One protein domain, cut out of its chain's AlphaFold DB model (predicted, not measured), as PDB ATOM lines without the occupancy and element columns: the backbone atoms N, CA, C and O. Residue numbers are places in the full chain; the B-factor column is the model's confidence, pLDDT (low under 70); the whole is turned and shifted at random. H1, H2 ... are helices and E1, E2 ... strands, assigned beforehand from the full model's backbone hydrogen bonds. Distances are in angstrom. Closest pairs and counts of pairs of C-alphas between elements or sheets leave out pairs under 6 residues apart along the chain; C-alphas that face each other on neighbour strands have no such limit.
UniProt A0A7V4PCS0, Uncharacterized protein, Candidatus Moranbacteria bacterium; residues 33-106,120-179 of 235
ATOM      1  N   LYS A  33     -39.062  52.018 -40.699       90.12
ATOM      2  CA  LYS A  33     -38.008  51.437 -41.529       90.12
ATOM      3  C   LYS A  33     -38.538  50.199 -42.239       90.12
ATOM      4  O   LYS A  33     -39.350  49.469 -41.669       90.12
ATOM      5  N   GLU A  34     -38.043  49.930 -43.439       93.06
ATOM      6  CA  GLU A  34     -38.371  48.689 -44.146       93.06
ATOM      7  C   GLU A  34     -37.918  47.467 -43.334       93.06
ATOM      8  O   GLU A  34     -36.976  47.545 -42.536       93.06
ATOM      9  N   ILE A  35     -38.595  46.326 -43.505       95.12
ATOM     10  CA  ILE A  35     -38.339  45.153 -42.656       95.12
ATOM     11  C   ILE A  35     -36.895  44.658 -42.799       95.12
ATOM     12  O   ILE A  35     -36.281  44.246 -41.815       95.12
ATOM     13  N   GLU A  36     -36.327  44.755 -44.003       95.44
ATOM     14  CA  GLU A  36     -34.941  44.412 -44.300       95.44
ATOM     15  C   GLU A  36     -33.972  45.253 -43.465       95.44
ATOM     16  O   GLU A  36     -33.059  44.699 -42.853       95.44
ATOM     17  N   GLU A  37     -34.204  46.565 -43.382       95.12
ATOM     18  CA  GLU A  37     -33.369  47.491 -42.613       95.12
ATOM     19  C   GLU A  37     -33.462  47.190 -41.109       95.12
ATOM     20  O   GLU A  37     -32.445  47.100 -40.419       95.12
ATOM     21  N   GLN A  38     -34.672  46.943 -40.594       95.75
ATOM     22  CA  GLN A  38     -34.866  46.548 -39.196       95.75
ATOM     23  C   GLN A  38     -34.128  45.240 -38.862       95.75
ATOM     24  O   GLN A  38     -33.477  45.131 -37.819       95.75
ATOM     25  N   VAL A  39     -34.198  44.246 -39.754       96.94
ATOM     26  CA  VAL A  39     -33.487  42.970 -39.601       96.94
ATOM     27  C   VAL A  39     -31.976  43.180 -39.654       96.94
ATOM     28  O   VAL A  39     -31.263  42.606 -38.832       96.94
ATOM     29  N   GLU A  40     -31.463  44.000 -40.569       96.44
ATOM     30  CA  GLU A  40     -30.032  44.303 -40.648       96.44
ATOM     31  C   GLU A  40     -29.509  44.961 -39.370       96.44
ATOM     32  O   GLU A  40     -28.443  44.571 -38.888       96.44
ATOM     33  N   ILE A  41     -30.274  45.875 -38.763       94.25
ATOM     34  CA  ILE A  41     -29.934  46.460 -37.458       94.25
ATOM     35  C   ILE A  41     -29.801  45.363 -36.392       94.25
ATOM     36  O   ILE A  41     -28.812  45.336 -35.657       94.25
ATOM     37  N   ILE A  42     -30.746  44.418 -36.323       95.69
ATOM     38  CA  ILE A  42     -30.697  43.303 -35.358       95.69
ATOM     39  C   ILE A  42     -29.479  42.404 -35.616       95.69
ATOM     40  O   ILE A  42     -28.757  42.051 -34.680       95.69
ATOM     41  N   LYS A  43     -29.228  42.037 -36.879       96.31
ATOM     42  CA  LYS A  43     -28.137  41.131 -37.272       96.31
ATOM     43  C   LYS A  43     -26.751  41.726 -37.045       96.31
ATOM     44  O   LYS A  43     -25.824  40.977 -36.735       96.31
ATOM     45  N   ASN A  44     -26.617  43.041 -37.198       93.88
ATOM     46  CA  ASN A  44     -25.344  43.756 -37.113       93.88
ATOM     47  C   ASN A  44     -25.115  44.458 -35.768       93.88
ATOM     48  O   ASN A  44     -24.045  45.024 -35.562       93.88
ATOM     49  N   ASN A  45     -26.067  44.402 -34.834       91.81
ATOM     50  CA  ASN A  45     -25.872  44.926 -33.484       91.81
ATOM     51  C   ASN A  45     -24.737  44.175 -32.753       91.81
ATOM     52  O   ASN A  45     -24.662  42.944 -32.776       91.81
ATOM     53  N   ASP A  46     -23.866  44.902 -32.051       86.69
ATOM     54  CA  ASP A  46     -22.649  44.355 -31.428       86.69
ATOM     55  C   ASP A  46     -22.897  43.246 -30.394       86.69
ATOM     56  O   ASP A  46     -22.058  42.360 -30.189       86.69
ATOM     57  N   ILE A  47     -24.065  43.264 -29.749       88.62
ATOM     58  CA  ILE A  47     -24.468  42.249 -28.776       88.62
ATOM     59  C   ILE A  47     -25.329  41.183 -29.455       88.62
ATOM     60  O   ILE A  47     -25.045  39.990 -29.312       88.62
ATOM     61  N   LEU A  48     -26.357  41.592 -30.206       92.94
ATOM     62  CA  LEU A  48     -27.332  40.661 -30.780       92.94
ATOM     63  C   LEU A  48     -26.791  39.840 -31.953       92.94
ATOM     64  O   LEU A  48     -27.252  38.717 -32.157       92.94
ATOM     65  N   SER A  49     -25.769  40.317 -32.667       93.19
ATOM     66  CA  SER A  49     -25.122  39.570 -33.757       93.19
ATOM     67  C   SER A  49     -24.618  38.191 -33.319       93.19
ATOM     68  O   SER A  49     -24.627  37.248 -34.107       93.19
ATOM     69  N   ARG A  50     -24.259  38.016 -32.040       94.12
ATOM     70  CA  ARG A  50     -23.859  36.713 -31.475       94.12
ATOM     71  C   ARG A  50     -24.963  35.658 -31.554       94.12
ATOM     72  O   ARG A  50     -24.652  34.473 -31.599       94.12
ATOM     73  N   TYR A  51     -26.218  36.096 -31.566       95.00
ATOM     74  CA  TYR A  51     -27.400  35.241 -31.610       95.00
ATOM     75  C   TYR A  51     -28.061  35.257 -32.992       95.00
ATOM     76  O   TYR A  51     -28.582  34.236 -33.427       95.00
ATOM     77  N   PHE A  52     -28.011  36.393 -33.702       96.69
ATOM     78  CA  PHE A  52     -28.829  36.614 -34.896       96.69
ATOM     79  C   PHE A  52     -28.059  36.889 -36.187       96.69
ATOM     80  O   PHE A  52     -28.704  37.106 -37.206       96.69
ATOM     81  N   LYS A  53     -26.718  36.845 -36.230       94.50
ATOM     82  CA  LYS A  53     -25.953  37.158 -37.461       94.50
ATOM     83  C   LYS A  53     -26.477  36.444 -38.720       94.50
ATOM     84  O   LYS A  53     -26.561  37.055 -39.780       94.50
ATOM     85  N   ASN A  54     -26.886  35.180 -38.583       94.38
ATOM     86  CA  ASN A  54     -27.438  34.361 -39.670       94.38
ATOM     87  C   ASN A  54     -28.950  34.100 -39.529       94.38
ATOM     88  O   ASN A  54     -29.452  33.139 -40.097       94.38
ATOM     89  N   ALA A  55     -29.662  34.936 -38.768       94.44
ATOM     90  CA  ALA A  55     -31.066  34.729 -38.431       94.44
ATOM     91  C   ALA A  55     -31.979  34.643 -39.661       94.44
ATOM     92  O   ALA A  55     -31.854  35.444 -40.597       94.44
ATOM     93  N   SER A  56     -32.925  33.711 -39.635       95.56
ATOM     94  CA  SER A  56     -34.015  33.628 -40.608       95.56
ATOM     95  C   SER A  56     -35.169  34.579 -40.263       95.56
ATOM     96  O   SER A  56     -35.396  34.925 -39.101       95.56
ATOM     97  N   TYR A  57     -35.892  35.014 -41.294       95.31
ATOM     98  CA  TYR A  57     -37.178  35.704 -41.198       95.31
ATOM     99  C   TYR A  57     -37.945  35.522 -42.510       95.31
ATOM    100  O   TYR A  57     -37.334  35.293 -43.558       95.31
ATOM    101  N   ASP A  58     -39.268  35.643 -42.455       92.56
ATOM    102  CA  ASP A  58     -40.129  35.556 -43.634       92.56
ATOM    103  C   ASP A  58     -40.367  36.954 -44.225       92.56
ATOM    104  O   ASP A  58     -41.063  37.790 -43.644       92.56
ATOM    105  N   ARG A  59     -39.767  37.200 -45.392       91.06
ATOM    106  CA  ARG A  59     -39.894  38.461 -46.138       91.06
ATOM    107  C   ARG A  59     -41.284  38.653 -46.730       91.06
ATOM    108  O   ARG A  59     -41.736  39.787 -46.854       91.06
ATOM    109  N   GLU A  60     -41.965  37.570 -47.093       90.19
ATOM    110  CA  GLU A  60     -43.262  37.642 -47.766       90.19
ATOM    111  C   GLU A  60     -44.335  38.204 -46.834       90.19
ATOM    112  O   GLU A  60     -45.280  38.847 -47.286       90.19
ATOM    113  N   ILE A  61     -44.176  38.034 -45.517       87.12
ATOM    114  CA  ILE A  61     -45.115  38.573 -44.528       87.12
ATOM    115  C   ILE A  61     -45.150  40.099 -44.554       87.12
ATOM    116  O   ILE A  61     -46.240  40.666 -44.533       87.12
ATOM    117  N   ALA A  62     -43.997  40.763 -44.664       85.44
ATOM    118  CA  ALA A  62     -43.944  42.223 -44.739       85.44
ATOM    119  C   ALA A  62     -44.519  42.781 -46.053       85.44
ATOM    120  O   ALA A  62     -44.890  43.949 -46.115       85.44
ATOM    121  N   GLN A  63     -44.626  41.945 -47.093       87.81
ATOM    122  CA  GLN A  63     -45.214  42.313 -48.386       87.81
ATOM    123  C   GLN A  63     -46.744  42.197 -48.398       87.81
ATOM    124  O   GLN A  63     -47.396  42.656 -49.338       87.81
ATOM    125  N   ARG A  64     -47.342  41.583 -47.369       86.38
ATOM    126  CA  ARG A  64     -48.799  41.485 -47.247       86.38
ATOM    127  C   ARG A  64     -49.405  42.849 -46.946       86.38
ATOM    128  O   ARG A  64     -48.769  43.730 -46.364       86.38
ATOM    129  N   THR A  65     -50.685  42.992 -47.284       84.50
ATOM    130  CA  THR A  65     -51.475  44.152 -46.872       84.50
ATOM    131  C   THR A  65     -51.417  44.288 -45.356       84.50
ATOM    132  O   THR A  65     -51.703  43.338 -44.623       84.50
ATOM    133  N   LEU A  66     -51.023  45.472 -44.897       81.25
ATOM    134  CA  LEU A  66     -50.959  45.776 -43.479       81.25
ATOM    135  C   LEU A  66     -52.370  45.650 -42.873       81.25
ATOM    136  O   LEU A  66     -53.304  46.236 -43.426       81.25
ATOM    137  N   PRO A  67     -52.555  44.902 -41.770       77.56
ATOM    138  CA  PRO A  67     -53.854  44.810 -41.115       77.56
ATOM    139  C   PRO A  67     -54.360  46.180 -40.663       77.56
ATOM    140  O   PRO A  67     -53.572  47.035 -40.249       77.56
ATOM    141  N   ASP A  68     -55.681  46.360 -40.676       70.38
ATOM    142  CA  ASP A  68     -56.320  47.590 -40.206       70.38
ATOM    143  C   ASP A  68     -55.803  47.994 -38.819       70.38
ATOM    144  O   ASP A  68     -55.716  47.183 -37.908       70.38
ATOM    145  N   GLY A  69     -55.456  49.263 -38.625       69.38
ATOM    146  CA  GLY A  69     -55.012  49.764 -37.320       69.38
ATOM    147  C   GLY A  69     -53.581  49.396 -36.914       69.38
ATOM    148  O   GLY A  69     -53.103  49.947 -35.926       69.38
ATOM    149  N   ALA A  70     -52.862  48.553 -37.661       76.94
ATOM    150  CA  ALA A  70     -51.412  48.481 -37.519       76.94
ATOM    151  C   ALA A  70     -50.764  49.728 -38.143       76.94
ATOM    152  O   ALA A  70     -51.237  50.264 -39.144       76.94
ATOM    153  N   GLU A  71     -49.679  50.210 -37.538       79.94
ATOM    154  CA  GLU A  71     -48.909  51.330 -38.090       79.94
ATOM    155  C   GLU A  71     -47.921  50.836 -39.145       79.94
ATOM    156  O   GLU A  71     -47.704  51.510 -40.146       79.94
ATOM    157  N   GLY A  72     -47.350  49.649 -38.929       85.00
ATOM    158  CA  GLY A  72     -46.425  49.013 -39.855       85.00
ATOM    159  C   GLY A  72     -46.013  47.620 -39.413       85.00
ATOM    160  O   GLY A  72     -46.465  47.112 -38.382       85.00
ATOM    161  N   TRP A  73     -45.137  47.027 -40.216       90.62
ATOM    162  CA  TRP A  73     -44.476  45.761 -39.935       90.62
ATOM    163  C   TRP A  73     -43.195  45.996 -39.138       90.62
ATOM    164  O   TRP A  73     -42.404  46.881 -39.461       90.62
ATOM    165  N   PHE A  74     -42.985  45.187 -38.103       91.75
ATOM    166  CA  PHE A  74     -41.840  45.307 -37.215       91.75
ATOM    167  C   PHE A  74     -41.101  43.983 -37.057       91.75
ATOM    168  O   PHE A  74     -41.724  42.930 -36.900       91.75
ATOM    169  N   ALA A  75     -39.772  44.051 -37.069       95.12
ATOM    170  CA  ALA A  75     -38.896  42.917 -36.817       95.12
ATOM    171  C   ALA A  75     -38.693  42.732 -35.306       95.12
ATOM    172  O   ALA A  75     -38.163  43.611 -34.625       95.12
ATOM    173  N   ILE A  76     -39.090  41.575 -34.778       94.06
ATOM    174  CA  ILE A  76     -38.966  41.225 -33.360       94.06
ATOM    175  C   ILE A  76     -38.187  39.908 -33.251       94.06
ATOM    176  O   ILE A  76     -38.701  38.861 -33.644       94.06
ATOM    177  N   PRO A  77     -36.948  39.913 -32.728       95.50
ATOM    178  CA  PRO A  77     -36.190  38.685 -32.534       95.50
ATOM    179  C   PRO A  77     -36.876  37.777 -31.508       95.50
ATOM    180  O   PRO A  77     -37.480  38.253 -30.548       95.50
ATOM    181  N   ARG A  78     -36.747  36.459 -31.655       93.62
ATOM    182  CA  ARG A  78     -37.194  35.523 -30.617       93.62
ATOM    183  C   ARG A  78     -36.291  35.620 -29.395       93.62
ATOM    184  O   ARG A  78     -35.102  35.310 -29.467       93.62
ATOM    185  N   TRP A  79     -36.850  36.026 -28.260       93.81
ATOM    186  CA  TRP A  79     -36.093  36.169 -27.013       93.81
ATOM    187  C   TRP A  79     -35.460  34.836 -26.575       93.81
ATOM    188  O   TRP A  79     -34.369  34.832 -26.009       93.81
ATOM    189  N   GLU A  80     -36.092  33.709 -26.915       92.88
ATOM    190  CA  GLU A  80     -35.638  32.348 -26.614       92.88
ATOM    191  C   GLU A  80     -34.276  32.029 -27.251       92.88
ATOM    192  O   GLU A  80     -33.528  31.195 -26.743       92.88
ATOM    193  N   LYS A  81     -33.921  32.707 -28.353       94.19
ATOM    194  CA  LYS A  81     -32.615  32.568 -29.020       94.19
ATOM    195  C   LYS A  81     -31.503  33.325 -28.292       94.19
ATOM    196  O   LYS A  81     -30.329  33.027 -28.491       94.19
ATOM    197  N   ILE A  82     -31.866  34.296 -27.452       92.94
ATOM    198  CA  ILE A  82     -30.931  35.108 -26.669       92.94
ATOM    199  C   ILE A  82     -30.630  34.432 -25.333       92.94
ATOM    200  O   ILE A  82     -29.476  34.381 -24.907       92.94
ATOM    201  N   HIS A  83     -31.667  33.946 -24.644       93.38
ATOM    202  CA  HIS A  83     -31.521  33.336 -23.329       93.38
ATOM    203  C   HIS A  83     -32.703  32.415 -22.989       93.38
ATOM    204  O   HIS A  83     -33.825  32.656 -23.417       93.38
ATOM    205  N   ALA A  84     -32.470  31.405 -22.142       90.31
ATOM    206  CA  ALA A  84     -33.512  30.480 -21.668       90.31
ATOM    207  C   ALA A  84     -34.501  31.108 -20.661       90.31
ATOM    208  O   ALA A  84     -35.554  30.548 -20.374       90.31
ATOM    209  N   ASP A  85     -34.145  32.269 -20.115       89.00
ATOM    210  CA  ASP A  85     -34.927  33.033 -19.142       89.00
ATOM    211  C   ASP A  85     -35.308  34.391 -19.741       89.00
ATOM    212  O   ASP A  85     -34.438  35.126 -20.218       89.00
ATOM    213  N   TYR A  86     -36.605  34.709 -19.700       87.81
ATOM    214  CA  TYR A  86     -37.181  35.893 -20.340       87.81
ATOM    215  C   TYR A  86     -36.624  37.198 -19.768       87.81
ATOM    216  O   TYR A  86     -36.276  38.108 -20.520       87.81
ATOM    217  N   GLU A  87     -36.482  37.293 -18.444       85.38
ATOM    218  CA  GLU A  87     -35.963  38.500 -17.793       85.38
ATOM    219  C   GLU A  87     -34.513  38.774 -18.215       85.38
ATOM    220  O   GLU A  87     -34.120  39.910 -18.487       85.38
ATOM    221  N   SER A  88     -33.715  37.716 -18.326       87.00
ATOM    222  CA  SER A  88     -32.337  37.792 -18.803       87.00
ATOM    223  C   SER A  88     -32.257  38.197 -20.281       87.00
ATOM    224  O   SER A  88     -31.404  39.008 -20.639       87.00
ATOM    225  N   ALA A  89     -33.172  37.718 -21.135       91.06
ATOM    226  CA  ALA A  89     -33.278  38.179 -22.522       91.06
ATOM    227  C   ALA A  89     -33.657  39.673 -22.607       91.06
ATOM    228  O   ALA A  89     -33.060  40.415 -23.390       91.06
ATOM    229  N   VAL A  90     -34.574  40.142 -21.748       87.31
ATOM    230  CA  VAL A  90     -34.915  41.570 -21.610       87.31
ATOM    231  C   VAL A  90     -33.686  42.396 -21.221       87.31
ATOM    232  O   VAL A  90     -33.403  43.415 -21.846       87.31
ATOM    233  N   LYS A  91     -32.890  41.950 -20.244       83.94
ATOM    234  CA  LYS A  91     -31.646  42.645 -19.863       83.94
ATOM    235  C   LYS A  91     -30.663  42.748 -21.032       83.94
ATOM    236  O   LYS A  91     -30.062  43.798 -21.237       83.94
ATOM    237  N   ILE A  92     -30.525  41.694 -21.833       87.31
ATOM    238  CA  ILE A  92     -29.615  41.692 -22.986       87.31
ATOM    239  C   ILE A  92     -30.068  42.681 -24.070       87.31
ATOM    240  O   ILE A  92     -29.229  43.401 -24.616       87.31
ATOM    241  N   ILE A  93     -31.369  42.779 -24.370       88.00
ATOM    242  CA  ILE A  93     -31.847  43.746 -25.370       88.00
ATOM    243  C   ILE A  93     -31.751  45.197 -24.867       88.00
ATOM    244  O   ILE A  93     -31.364  46.079 -25.631       88.00
ATOM    245  N   ILE A  94     -31.967  45.438 -23.566       81.88
ATOM    246  CA  ILE A  94     -31.703  46.731 -22.904       81.88
ATOM    247  C   ILE A  94     -30.233  47.138 -23.090       81.88
ATOM    248  O   ILE A  94     -29.952  48.252 -23.532       81.88
ATOM    249  N   LEU A  95     -29.294  46.224 -22.822       80.38
ATOM    250  CA  LEU A  95     -27.863  46.465 -23.034       80.38
ATOM    251  C   LEU A  95     -27.532  46.734 -24.509       80.38
ATOM    252  O   LEU A  95     -26.682  47.571 -24.803       80.38
ATOM    253  N   SER A  96     -28.217  46.057 -25.434       83.94
ATOM    254  CA  SER A  96     -28.025  46.226 -26.882       83.94
ATOM    255  C   SER A  96     -28.424  47.629 -27.347       83.94
ATOM    256  O   SER A  96     -27.713  48.232 -28.152       83.94
ATOM    257  N   ILE A  97     -29.508  48.175 -26.786       78.94
ATOM    258  CA  ILE A  97     -29.933  49.566 -27.000       78.94
ATOM    259  C   ILE A  97     -28.930  50.538 -26.375       78.94
ATOM    260  O   ILE A  97     -28.514  51.494 -27.028       78.94
ATOM    261  N   GLY A  98     -28.526  50.295 -25.124       72.31
ATOM    262  CA  GLY A  98     -27.551  51.134 -24.426       72.31
ATOM    263  C   GLY A  98     -26.225  51.243 -25.182       72.31
ATOM    264  O   GLY A  98     -25.666  52.333 -25.288       72.31
ATOM    265  N   TYR A  99     -25.771  50.138 -25.782       70.06
ATOM    266  CA  TYR A  99     -24.573  50.115 -26.618       70.06
ATOM    267  C   TYR A  99     -24.729  50.971 -27.883       70.06
ATOM    268  O   TYR A  99     -23.855  51.785 -28.173       70.06
ATOM    269  N   MET A 100     -25.853  50.853 -28.602       70.00
ATOM    270  CA  MET A 100     -26.111  51.669 -29.801       70.00
ATOM    271  C   MET A 100     -26.206  53.166 -29.496       70.00
ATOM    272  O   MET A 100     -25.808  53.983 -30.321       70.00
ATOM    273  N   LYS A 101     -26.685  53.538 -28.303       66.75
ATOM    274  CA  LYS A 101     -26.722  54.939 -27.861       66.75
ATOM    275  C   LYS A 101     -25.341  55.493 -27.466       66.75
ATOM    276  O   LYS A 101     -25.234  56.692 -27.241       66.75
ATOM    277  N   LEU A 102     -24.288  54.663 -27.400       55.28
ATOM    278  CA  LEU A 102     -22.886  55.044 -27.135       55.28
ATOM    279  C   LEU A 102     -22.670  55.962 -25.915       55.28
ATOM    280  O   LEU A 102     -21.709  56.732 -25.867       55.28
ATOM    281  N   THR A 103     -23.529  55.901 -24.899       49.59
ATOM    282  CA  THR A 103     -23.425  56.819 -23.759       49.59
ATOM    283  C   THR A 103     -22.854  56.138 -22.533       49.59
ATOM    284  O   THR A 103     -23.355  55.105 -22.093       49.59
ATOM    285  N   LYS A 104     -21.842  56.777 -21.935       40.34
ATOM    286  CA  LYS A 104     -21.212  56.373 -20.668       40.34
ATOM    287  C   LYS A 104     -22.186  56.320 -19.478       40.34
ATOM    288  O   LYS A 104     -21.847  55.716 -18.469       40.34
ATOM    289  N   ASP A 105     -23.383  56.889 -19.629       44.06
ATOM    290  CA  ASP A 105     -24.399  57.041 -18.581       44.06
ATOM    291  C   ASP A 105     -25.654  56.182 -18.819       44.06
ATOM    292  O   ASP A 105     -26.752  56.545 -18.396       44.06
ATOM    293  N   PHE A 106     -25.536  55.049 -19.518       43.56
ATOM    294  CA  PHE A 106     -26.653  54.110 -19.601       43.56
ATOM    295  C   PHE A 106     -26.874  53.434 -18.240       43.56
ATOM    296  O   PHE A 106     -26.107  52.560 -17.838       43.56
ATOM    297  N   SER A 120     -50.243  34.996 -20.475       79.38
ATOM    298  CA  SER A 120     -50.777  33.892 -21.281       79.38
ATOM    299  C   SER A 120     -51.469  34.360 -22.564       79.38
ATOM    300  O   SER A 120     -51.474  33.638 -23.558       79.38
ATOM    301  N   ARG A 121     -52.045  35.567 -22.566       74.75
ATOM    302  CA  ARG A 121     -52.699  36.147 -23.740       74.75
ATOM    303  C   ARG A 121     -51.702  36.541 -24.831       74.75
ATOM    304  O   ARG A 121     -51.920  36.122 -25.966       74.75
ATOM    305  N   LYS A 122     -50.592  37.211 -24.494       81.88
ATOM    306  CA  LYS A 122     -49.463  37.433 -25.417       81.88
ATOM    307  C   LYS A 122     -48.944  36.111 -25.973       81.88
ATOM    308  O   LYS A 122     -48.867  35.949 -27.186       81.88
ATOM    309  N   VAL A 123     -48.661  35.137 -25.102       80.25
ATOM    310  CA  VAL A 123     -48.155  33.816 -25.524       80.25
ATOM    311  C   VAL A 123     -49.107  33.165 -26.532       80.25
ATOM    312  O   VAL A 123     -48.674  32.697 -27.581       80.25
ATOM    313  N   LYS A 124     -50.421  33.200 -26.273       77.06
ATOM    314  CA  LYS A 124     -51.437  32.700 -27.210       77.06
ATOM    315  C   LYS A 124     -51.466  33.483 -28.522       77.06
ATOM    316  O   LYS A 124     -51.648  32.867 -29.565       77.06
ATOM    317  N   ALA A 125     -51.326  34.808 -28.485       74.88
ATOM    318  CA  ALA A 125     -51.320  35.643 -29.684       74.88
ATOM    319  C   ALA A 125     -50.096  35.346 -30.565       74.88
ATOM    320  O   ALA A 125     -50.251  35.095 -31.755       74.88
ATOM    321  N   PHE A 126     -48.904  35.258 -29.973       76.12
ATOM    322  CA  PHE A 126     -47.677  34.898 -30.686       76.12
ATOM    323  C   PHE A 126     -47.702  33.451 -31.193       76.12
ATOM    324  O   PHE A 126     -47.236  33.183 -32.295       76.12
ATOM    325  N   HIS A 127     -48.326  32.522 -30.460       74.00
ATOM    326  CA  HIS A 127     -48.501  31.143 -30.924       74.00
ATOM    327  C   HIS A 127     -49.454  31.022 -32.129       74.00
ATOM    328  O   HIS A 127     -49.375  30.057 -32.884       74.00
ATOM    329  N   LYS A 128     -50.349  31.998 -32.350       70.50
ATOM    330  CA  LYS A 128     -51.178  32.041 -33.568       70.50
ATOM    331  C   LYS A 128     -50.373  32.408 -34.816       70.50
ATOM    332  O   LYS A 128     -50.818  32.104 -35.917       70.50
ATOM    333  N   ILE A 129     -49.169  32.964 -34.665       73.38
ATOM    334  CA  ILE A 129     -48.245  33.265 -35.767       73.38
ATOM    335  C   ILE A 129     -47.484  31.987 -36.183       73.38
ATOM    336  O   ILE A 129     -46.257  31.960 -36.276       73.38
ATOM    337  N   LYS A 130     -48.216  30.891 -36.429       66.88
ATOM    338  CA  LYS A 130     -47.644  29.571 -36.765       66.88
ATOM    339  C   LYS A 130     -46.790  29.585 -38.028       66.88
ATOM    340  O   LYS A 130     -45.814  28.855 -38.122       66.88
ATOM    341  N   GLN A 131     -47.128  30.451 -38.981       75.94
ATOM    342  CA  GLN A 131     -46.397  30.592 -40.245       75.94
ATOM    343  C   GLN A 131     -44.927  30.997 -40.041       75.94
ATOM    344  O   GLN A 131     -44.117  30.825 -40.940       75.94
ATOM    345  N   GLN A 132     -44.576  31.508 -38.856       85.44
ATOM    346  CA  GLN A 132     -43.232  31.976 -38.528       85.44
ATOM    347  C   GLN A 132     -42.556  31.138 -37.433       85.44
ATOM    348  O   GLN A 132     -41.583  31.602 -36.839       85.44
ATOM    349  N   GLU A 133     -43.066  29.943 -37.108       80.50
ATOM    350  CA  GLU A 133     -42.575  29.128 -35.981       80.50
ATOM    351  C   GLU A 133     -41.068  28.829 -36.076       80.50
ATOM    352  O   GLU A 133     -40.352  28.981 -35.089       80.50
ATOM    353  N   GLU A 134     -40.573  28.578 -37.290       86.31
ATOM    354  CA  GLU A 134     -39.166  28.251 -37.577       86.31
ATOM    355  C   GLU A 134     -38.250  29.475 -37.770       86.31
ATOM    356  O   GLU A 134     -37.033  29.332 -37.909       86.31
ATOM    357  N   ASN A 135     -38.805  30.691 -37.796       93.00
ATOM    358  CA  ASN A 135     -38.016  31.899 -38.029       93.00
ATOM    359  C   ASN A 135     -37.397  32.439 -36.740       93.00
ATOM    360  O   ASN A 135     -38.061  32.522 -35.706       93.00
ATOM    361  N   ASP A 136     -36.138  32.867 -36.810       95.38
ATOM    362  CA  ASP A 136     -35.422  33.463 -35.676       95.38
ATOM    363  C   ASP A 136     -35.913  34.882 -35.345       95.38
ATOM    364  O   ASP A 136     -35.883  35.302 -34.184       95.38
ATOM    365  N   ILE A 137     -36.358  35.620 -36.365       96.00
ATOM    366  CA  ILE A 137     -36.941  36.956 -36.249       96.00
ATOM    367  C   ILE A 137     -38.372  36.915 -36.784       96.00
ATOM    368  O   ILE A 137     -38.630  36.454 -37.896       96.00
ATOM    369  N   LEU A 138     -39.294  37.418 -35.972       93.50
ATOM    370  CA  LEU A 138     -40.703  37.555 -36.295       93.50
ATOM    371  C   LEU A 138     -40.963  38.884 -36.998       93.50
ATOM    372  O   LEU A 138     -40.458  39.921 -36.579       93.50
ATOM    373  N   VAL A 139     -41.816  38.854 -38.012       92.44
ATOM    374  CA  VAL A 139     -42.396  40.029 -38.656       92.44
ATOM    375  C   VAL A 139     -43.809  40.201 -38.107       92.44
ATOM    376  O   VAL A 139     -44.705  39.403 -38.396       92.44
ATOM    377  N   VAL A 140     -43.995  41.210 -37.260       88.94
ATOM    378  CA  VAL A 140     -45.239  41.439 -36.512       88.94
ATOM    379  C   VAL A 140     -45.827  42.789 -36.913       88.94
ATOM    380  O   VAL A 140     -45.116  43.794 -36.861       88.94
ATOM    381  N   PRO A 141     -47.111  42.863 -37.299       85.25
ATOM    382  CA  PRO A 141     -47.761  44.139 -37.511       85.25
ATOM    383  C   PRO A 141     -48.183  44.697 -36.162       85.25
ATOM    384  O   PRO A 141     -48.874  44.037 -35.379       85.25
ATOM    385  N   CYS A 142     -47.785  45.926 -35.876       79.62
ATOM    386  CA  CYS A 142     -48.224  46.586 -34.661       79.62
ATOM    387  C   CYS A 142     -48.316  48.095 -34.828       79.62
ATOM    388  O   CYS A 142     -47.850  48.677 -35.806       79.62
ATOM    389  N   GLN A 143     -48.951  48.732 -33.854       74.62
ATOM    390  CA  GLN A 143     -48.950  50.175 -33.706       74.62
ATOM    391  C   GLN A 143     -47.924  50.558 -32.640       74.62
ATOM    392  O   GLN A 143     -48.076  50.204 -31.469       74.62
ATOM    393  N   PHE A 144     -46.882  51.282 -33.049       69.69
ATOM    394  CA  PHE A 144     -45.806  51.712 -32.158       69.69
ATOM    395  C   PHE A 144     -46.003  53.159 -31.664       69.69
ATOM    396  O   PHE A 144     -45.549  53.527 -30.583       69.69
ATOM    397  N   SER A 145     -46.730  53.980 -32.422       58.06
ATOM    398  CA  SER A 145     -46.993  55.390 -32.144       58.06
ATOM    399  C   SER A 145     -48.297  55.620 -31.380       58.06
ATOM    400  O   SER A 145     -49.368  55.078 -31.669       58.06
ATOM    401  N   SER A 146     -48.208  56.512 -30.400       49.12
ATOM    402  CA  SER A 146     -49.286  56.904 -29.510       49.12
ATOM    403  C   SER A 146     -49.904  58.231 -29.962       49.12
ATOM    404  O   SER A 146     -49.748  59.257 -29.309       49.12
ATOM    405  N   ARG A 147     -50.695  58.255 -31.046       41.38
ATOM    406  CA  ARG A 147     -51.514  59.462 -31.296       41.38
ATOM    407  C   ARG A 147     -52.497  59.767 -30.152       41.38
ATOM    408  O   ARG A 147     -52.994  60.885 -30.104       41.38
ATOM    409  N   GLN A 148     -52.718  58.841 -29.205       34.50
ATOM    410  CA  GLN A 148     -53.429  59.073 -27.936       34.50
ATOM    411  C   GLN A 148     -52.936  58.177 -26.776       34.50
ATOM    412  O   GLN A 148     -53.725  57.515 -26.109       34.50
ATOM    413  N   GLY A 149     -51.624  58.124 -26.523       36.78
ATOM    414  CA  GLY A 149     -51.084  57.578 -25.262       36.78
ATOM    415  C   GLY A 149     -51.270  56.077 -24.983       36.78
ATOM    416  O   GLY A 149     -50.941  55.643 -23.885       36.78
ATOM    417  N   LEU A 150     -51.776  55.276 -25.924       37.12
ATOM    418  CA  LEU A 150     -52.103  53.866 -25.702       37.12
ATOM    419  C   LEU A 150     -51.813  53.057 -26.972       37.12
ATOM    420  O   LEU A 150     -52.394  53.326 -28.023       37.12
ATOM    421  N   SER A 151     -50.886  52.099 -26.888       40.81
ATOM    422  CA  SER A 151     -50.600  51.147 -27.962       40.81
ATOM    423  C   SER A 151     -51.789  50.198 -28.112       40.81
ATOM    424  O   SER A 151     -52.005  49.287 -27.315       40.81
ATOM    425  N   ILE A 152     -52.610  50.435 -29.132       40.84
ATOM    426  CA  ILE A 152     -53.649  49.494 -29.539       40.84
ATOM    427  C   ILE A 152     -52.954  48.418 -30.362       40.84
ATOM    428  O   ILE A 152     -52.636  48.631 -31.526       40.84
ATOM    429  N   VAL A 153     -52.667  47.267 -29.757       48.31
ATOM    430  CA  VAL A 153     -52.154  46.120 -30.509       48.31
ATOM    431  C   VAL A 153     -52.785  44.850 -29.960       48.31
ATOM    432  O   VAL A 153     -52.598  44.501 -28.795       48.31
ATOM    433  N   GLU A 154     -53.509  44.143 -30.820       45.75
ATOM    434  CA  GLU A 154     -54.074  42.803 -30.595       45.75
ATOM    435  C   GLU A 154     -53.120  41.795 -29.944       45.75
ATOM    436  O   GLU A 154     -53.570  40.849 -29.294       45.75
ATOM    437  N   PHE A 155     -51.814  42.006 -30.110       57.16
ATOM    438  CA  PHE A 155     -50.756  41.115 -29.658       57.16
ATOM    439  C   PHE A 155     -50.287  41.356 -28.223       57.16
ATOM    440  O   PHE A 155     -49.480  40.561 -27.752       57.16
ATOM    441  N   GLU A 156     -50.801  42.391 -27.536       72.88
ATOM    442  CA  GLU A 156     -50.363  42.798 -26.190       72.88
ATOM    443  C   GLU A 156     -48.829  42.770 -26.100       72.88
ATOM    444  O   GLU A 156     -48.254  41.843 -25.540       72.88
ATOM    445  N   LEU A 157     -48.142  43.746 -26.701       81.06
ATOM    446  CA  LEU A 157     -46.677  43.745 -26.700       81.06
ATOM    447  C   LEU A 157     -46.127  43.769 -25.263       81.06
ATOM    448  O   LEU A 157     -46.589  44.520 -24.395       81.06
ATOM    449  N   GLY A 158     -45.147  42.907 -25.014       84.25
ATOM    450  CA  GLY A 158     -44.370  42.871 -23.779       84.25
ATOM    451  C   GLY A 158     -43.165  43.808 -23.843       84.25
ATOM    452  O   GLY A 158     -42.870  44.396 -24.883       84.25
ATOM    453  N   ILE A 159     -42.429  43.914 -22.738       84.94
ATOM    454  CA  ILE A 159     -41.233  44.760 -22.632       84.94
ATOM    455  C   ILE A 159     -40.221  44.399 -23.715       84.94
ATOM    456  O   ILE A 159     -39.689  45.288 -24.373       84.94
ATOM    457  N   PHE A 160     -39.955  43.103 -23.900       89.50
ATOM    458  CA  PHE A 160     -38.964  42.645 -24.869       89.50
ATOM    459  C   PHE A 160     -39.289  43.132 -26.288       89.50
ATOM    460  O   PHE A 160     -38.423  43.662 -26.977       89.50
ATOM    461  N   ASP A 161     -40.551  43.002 -26.693       89.62
ATOM    462  CA  ASP A 161     -41.019  43.349 -28.036       89.62
ATOM    463  C   ASP A 161     -40.886  44.853 -28.286       89.62
ATOM    464  O   ASP A 161     -40.387  45.288 -29.321       89.62
ATOM    465  N   ILE A 162     -41.290  45.657 -27.299       84.50
ATOM    466  CA  ILE A 162     -41.213  47.116 -27.370       84.50
ATOM    467  C   ILE A 162     -39.754  47.562 -27.451       84.50
ATOM    468  O   ILE A 162     -39.427  48.425 -28.258       84.50
ATOM    469  N   LEU A 163     -38.865  46.950 -26.667       85.81
ATOM    470  CA  LEU A 163     -37.431  47.223 -26.737       85.81
ATOM    471  C   LEU A 163     -36.831  46.815 -28.087       85.81
ATOM    472  O   LEU A 163     -35.985  47.537 -28.604       85.81
ATOM    473  N   ALA A 164     -37.279  45.714 -28.691       90.81
ATOM    474  CA  ALA A 164     -36.840  45.318 -30.028       90.81
ATOM    475  C   ALA A 164     -37.241  46.336 -31.101       90.81
ATOM    476  O   ALA A 164     -36.431  46.685 -31.961       90.81
ATOM    477  N   ILE A 165     -38.459  46.869 -31.013       88.44
ATOM    478  CA  ILE A 165     -38.911  47.939 -31.906       88.44
ATOM    479  C   ILE A 165     -38.111  49.224 -31.656       88.44
ATOM    480  O   ILE A 165     -37.694  49.894 -32.601       88.44
ATOM    481  N   LEU A 166     -37.840  49.552 -30.389       83.94
ATOM    482  CA  LEU A 166     -37.051  50.723 -30.007       83.94
ATOM    483  C   LEU A 166     -35.610  50.632 -30.529       83.94
ATOM    484  O   LEU A 166     -35.077  51.621 -31.021       83.94
ATOM    485  N   LEU A 167     -35.000  49.444 -30.463       87.44
ATOM    486  CA  LEU A 167     -33.660  49.161 -30.980       87.44
ATOM    487  C   LEU A 167     -33.540  49.492 -32.473       87.44
ATOM    488  O   LEU A 167     -32.522  50.025 -32.903       87.44
ATOM    489  N   THR A 168     -34.575  49.188 -33.256       90.06
ATOM    490  CA  THR A 168     -34.587  49.434 -34.703       90.06
ATOM    491  C   THR A 168     -35.035  50.851 -35.058       90.06
ATOM    492  O   THR A 168     -34.780  51.308 -36.166       90.06
ATOM    493  N   HIS A 169     -35.636  51.593 -34.124       84.88
ATOM    494  CA  HIS A 169     -36.183  52.934 -34.352       84.88
ATOM    495  C   HIS A 169     -35.755  53.944 -33.278       84.88
ATOM    496  O   HIS A 169     -36.581  54.691 -32.746       84.88
ATOM    497  N   LEU A 170     -34.461  53.981 -32.946       77.88
ATOM    498  CA  LEU A 170     -33.924  54.858 -31.898       77.88
ATOM    499  C   LEU A 170     -34.210  56.347 -32.150       77.88
ATOM    500  O   LEU A 170     -34.449  57.090 -31.201       77.88
ATOM    501  N   GLU A 171     -34.284  56.776 -33.410       74.25
ATOM    502  CA  GLU A 171     -34.613  58.150 -33.806       74.25
ATOM    503  C   GLU A 171     -36.010  58.605 -33.345       74.25
ATOM    504  O   GLU A 171     -36.283  59.806 -33.245       74.25
ATOM    505  N   ARG A 172     -36.915  57.661 -33.035       70.12
ATOM    506  CA  ARG A 172     -38.250  57.973 -32.505       70.12
ATOM    507  C   ARG A 172     -38.198  58.535 -31.086       70.12
ATOM    508  O   ARG A 172     -39.123  59.242 -30.691       70.12
ATOM    509  N   GLU A 173     -37.128  58.285 -30.335       61.16
ATOM    510  CA  GLU A 173     -36.896  58.890 -29.017       61.16
ATOM    511  C   GLU A 173     -36.483  60.365 -29.120       61.16
ATOM    512  O   GLU A 173     -36.894  61.199 -28.310       61.16
ATOM    513  N   GLU A 174     -35.697  60.715 -30.136       55.81
ATOM    514  CA  GLU A 174     -35.056  62.029 -30.232       55.81
ATOM    515  C   GLU A 174     -36.058  63.140 -30.572       55.81
ATOM    516  O   GLU A 174     -36.018  64.231 -29.989       55.81
ATOM    517  N   LYS A 175     -37.016  62.840 -31.458       53.81
ATOM    518  CA  LYS A 175     -37.950  63.832 -32.015       53.81
ATOM    519  C   LYS A 175     -39.066  64.270 -31.077       53.81
ATOM    520  O   LYS A 175     -39.553  65.388 -31.213       53.81
ATOM    521  N   ASN A 176     -39.475  63.430 -30.130       47.72
ATOM    522  CA  ASN A 176     -40.742  63.655 -29.437       47.72
ATOM    523  C   ASN A 176     -40.665  64.533 -28.182       47.72
ATOM    524  O   ASN A 176     -41.714  64.789 -27.623       47.72
ATOM    525  N   ASN A 177     -39.515  65.043 -27.714       40.66
ATOM    526  CA  ASN A 177     -39.426  65.891 -26.492       40.66
ATOM    527  C   ASN A 177     -40.063  65.300 -25.200       40.66
ATOM    528  O   ASN A 177     -39.999  65.944 -24.153       40.66
ATOM    529  N   PHE A 178     -40.627  64.091 -25.229       44.78
ATOM    530  CA  PHE A 178     -41.462  63.514 -24.178       44.78
ATOM    531  C   PHE A 178     -40.838  62.234 -23.620       44.78
ATOM    532  O   PHE A 178     -40.244  61.453 -24.362       44.78
ATOM    533  N   LEU A 179     -41.037  61.998 -22.316       47.81
ATOM    534  CA  LEU A 179     -40.984  60.648 -21.754       47.81
ATOM    535  C   LEU A 179     -41.919  59.760 -22.582       47.81
ATOM    536  O   LEU A 179     -43.136  59.957 -22.541       47.81
TER     537      LEU A 179
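AT A GLANCE: This is residues 33 to 106 and 120 to 179 of the 235 residues of an uncharacterized protein of Candidatus Moranbacteria bacterium (UniProt A0A7V4PCS0). A two-stranded antiparallel ribbon, E1 and E2, forms a small core with H1 and H6, which pack mainly on E1 and touch each other about perpendicular. The longest helix, H4, runs side by side with H6, while residues 173 to 179 stick out past H6 and a long looping stretch, residues 143 to 158, joins E2 to H6. The printed part has 134 residues with seven named helices and two named strands, in the order H1 H2 H3 E1 H4 H5 E2 H6 H7; the class is mostly helix. It is compact, with a radius of gyration of the C-alphas of 14.4 A and spans of 41 by 35 by 29 A.

IN THESE COORDINATES: E1, residues 72 to 77, begins at C-alpha 72 (-46.425, 49.013, -39.855) and is 16.3 A long; E2, residues 137 to 142, is 14.9 A long. H1 is residues 35 to 44, 14.2 A long, with C-alpha 35 at (-38.339, 45.153, -42.656). H6 is residues 159 to 168, 14.6 A long, and H4 is residues 86 to 100, 21.5 A long. H5 is residues 120 to 127, 10.3 A long. The short helices are H2, residues 49 to 52, H3, residues 59 to 62, and H7, residues 171 to 175, which ends at C-alpha 175 (-37.950, 63.832, -32.015).

HOW THE PARTS SIT: E1 and E2 are antiparallel neighbours at 147 degrees, with N 74 and O 140 at 2.8 A and N 140 and O 74 at 2.9 A, within hydrogen-bond range. The closest C-alphas of H1 and E1 are those of Gln 38 and Ala 75, 5.9 A apart; those of H6 and E1 are Ala 164 and Ile 76, 5.7 A apart. H1 and H6 touch, closest at the C-alphas of Gln 38 and Thr 168, 5.3 A, about perpendicular at 84 degrees. H4 and H6 touch, closest at the C-alphas of Val 90 and Phe 160, 5.3 A, at a shallow tilt of 22 degrees, the same way. H1 and H2 touch only at the corner, closest at the C-alphas of Lys 43 and Ser 49, 4.9 A. H1 and H3 only just touch, with 3 pairs of C-alphas within 8 A, the closest those of Ile 35 and Ala 62, 6.7 A. H6 and H7 are close but not clearly touching, the C-alphas of Leu 166 and Arg 172 being closest at 7.8 A. H5 touches no helix. Every O i to N i+4 pair is within hydrogen-bond range in H1, H4, H5 and H6; H7 has 0 of 1, with 1 of 2 O i to N i+3 pairs within range, and H2 and H3 are too short for an O i to N i+4 pair.

THE WHOLE: The two C-alphas farthest apart are those of Thr 65 and Lys 104, 41.9 A. Residues 107 to 119 are not printed, and C-alphas 106 and 120 are 31.5 A apart across the cut. Of the links that are printed whole, E2 to H6 is long. The mean pLDDT of the printed part is 79.3; it is under 70 at residues 69 and 130 and at residues 101 to 106, 144 to 155 and 173 to 179.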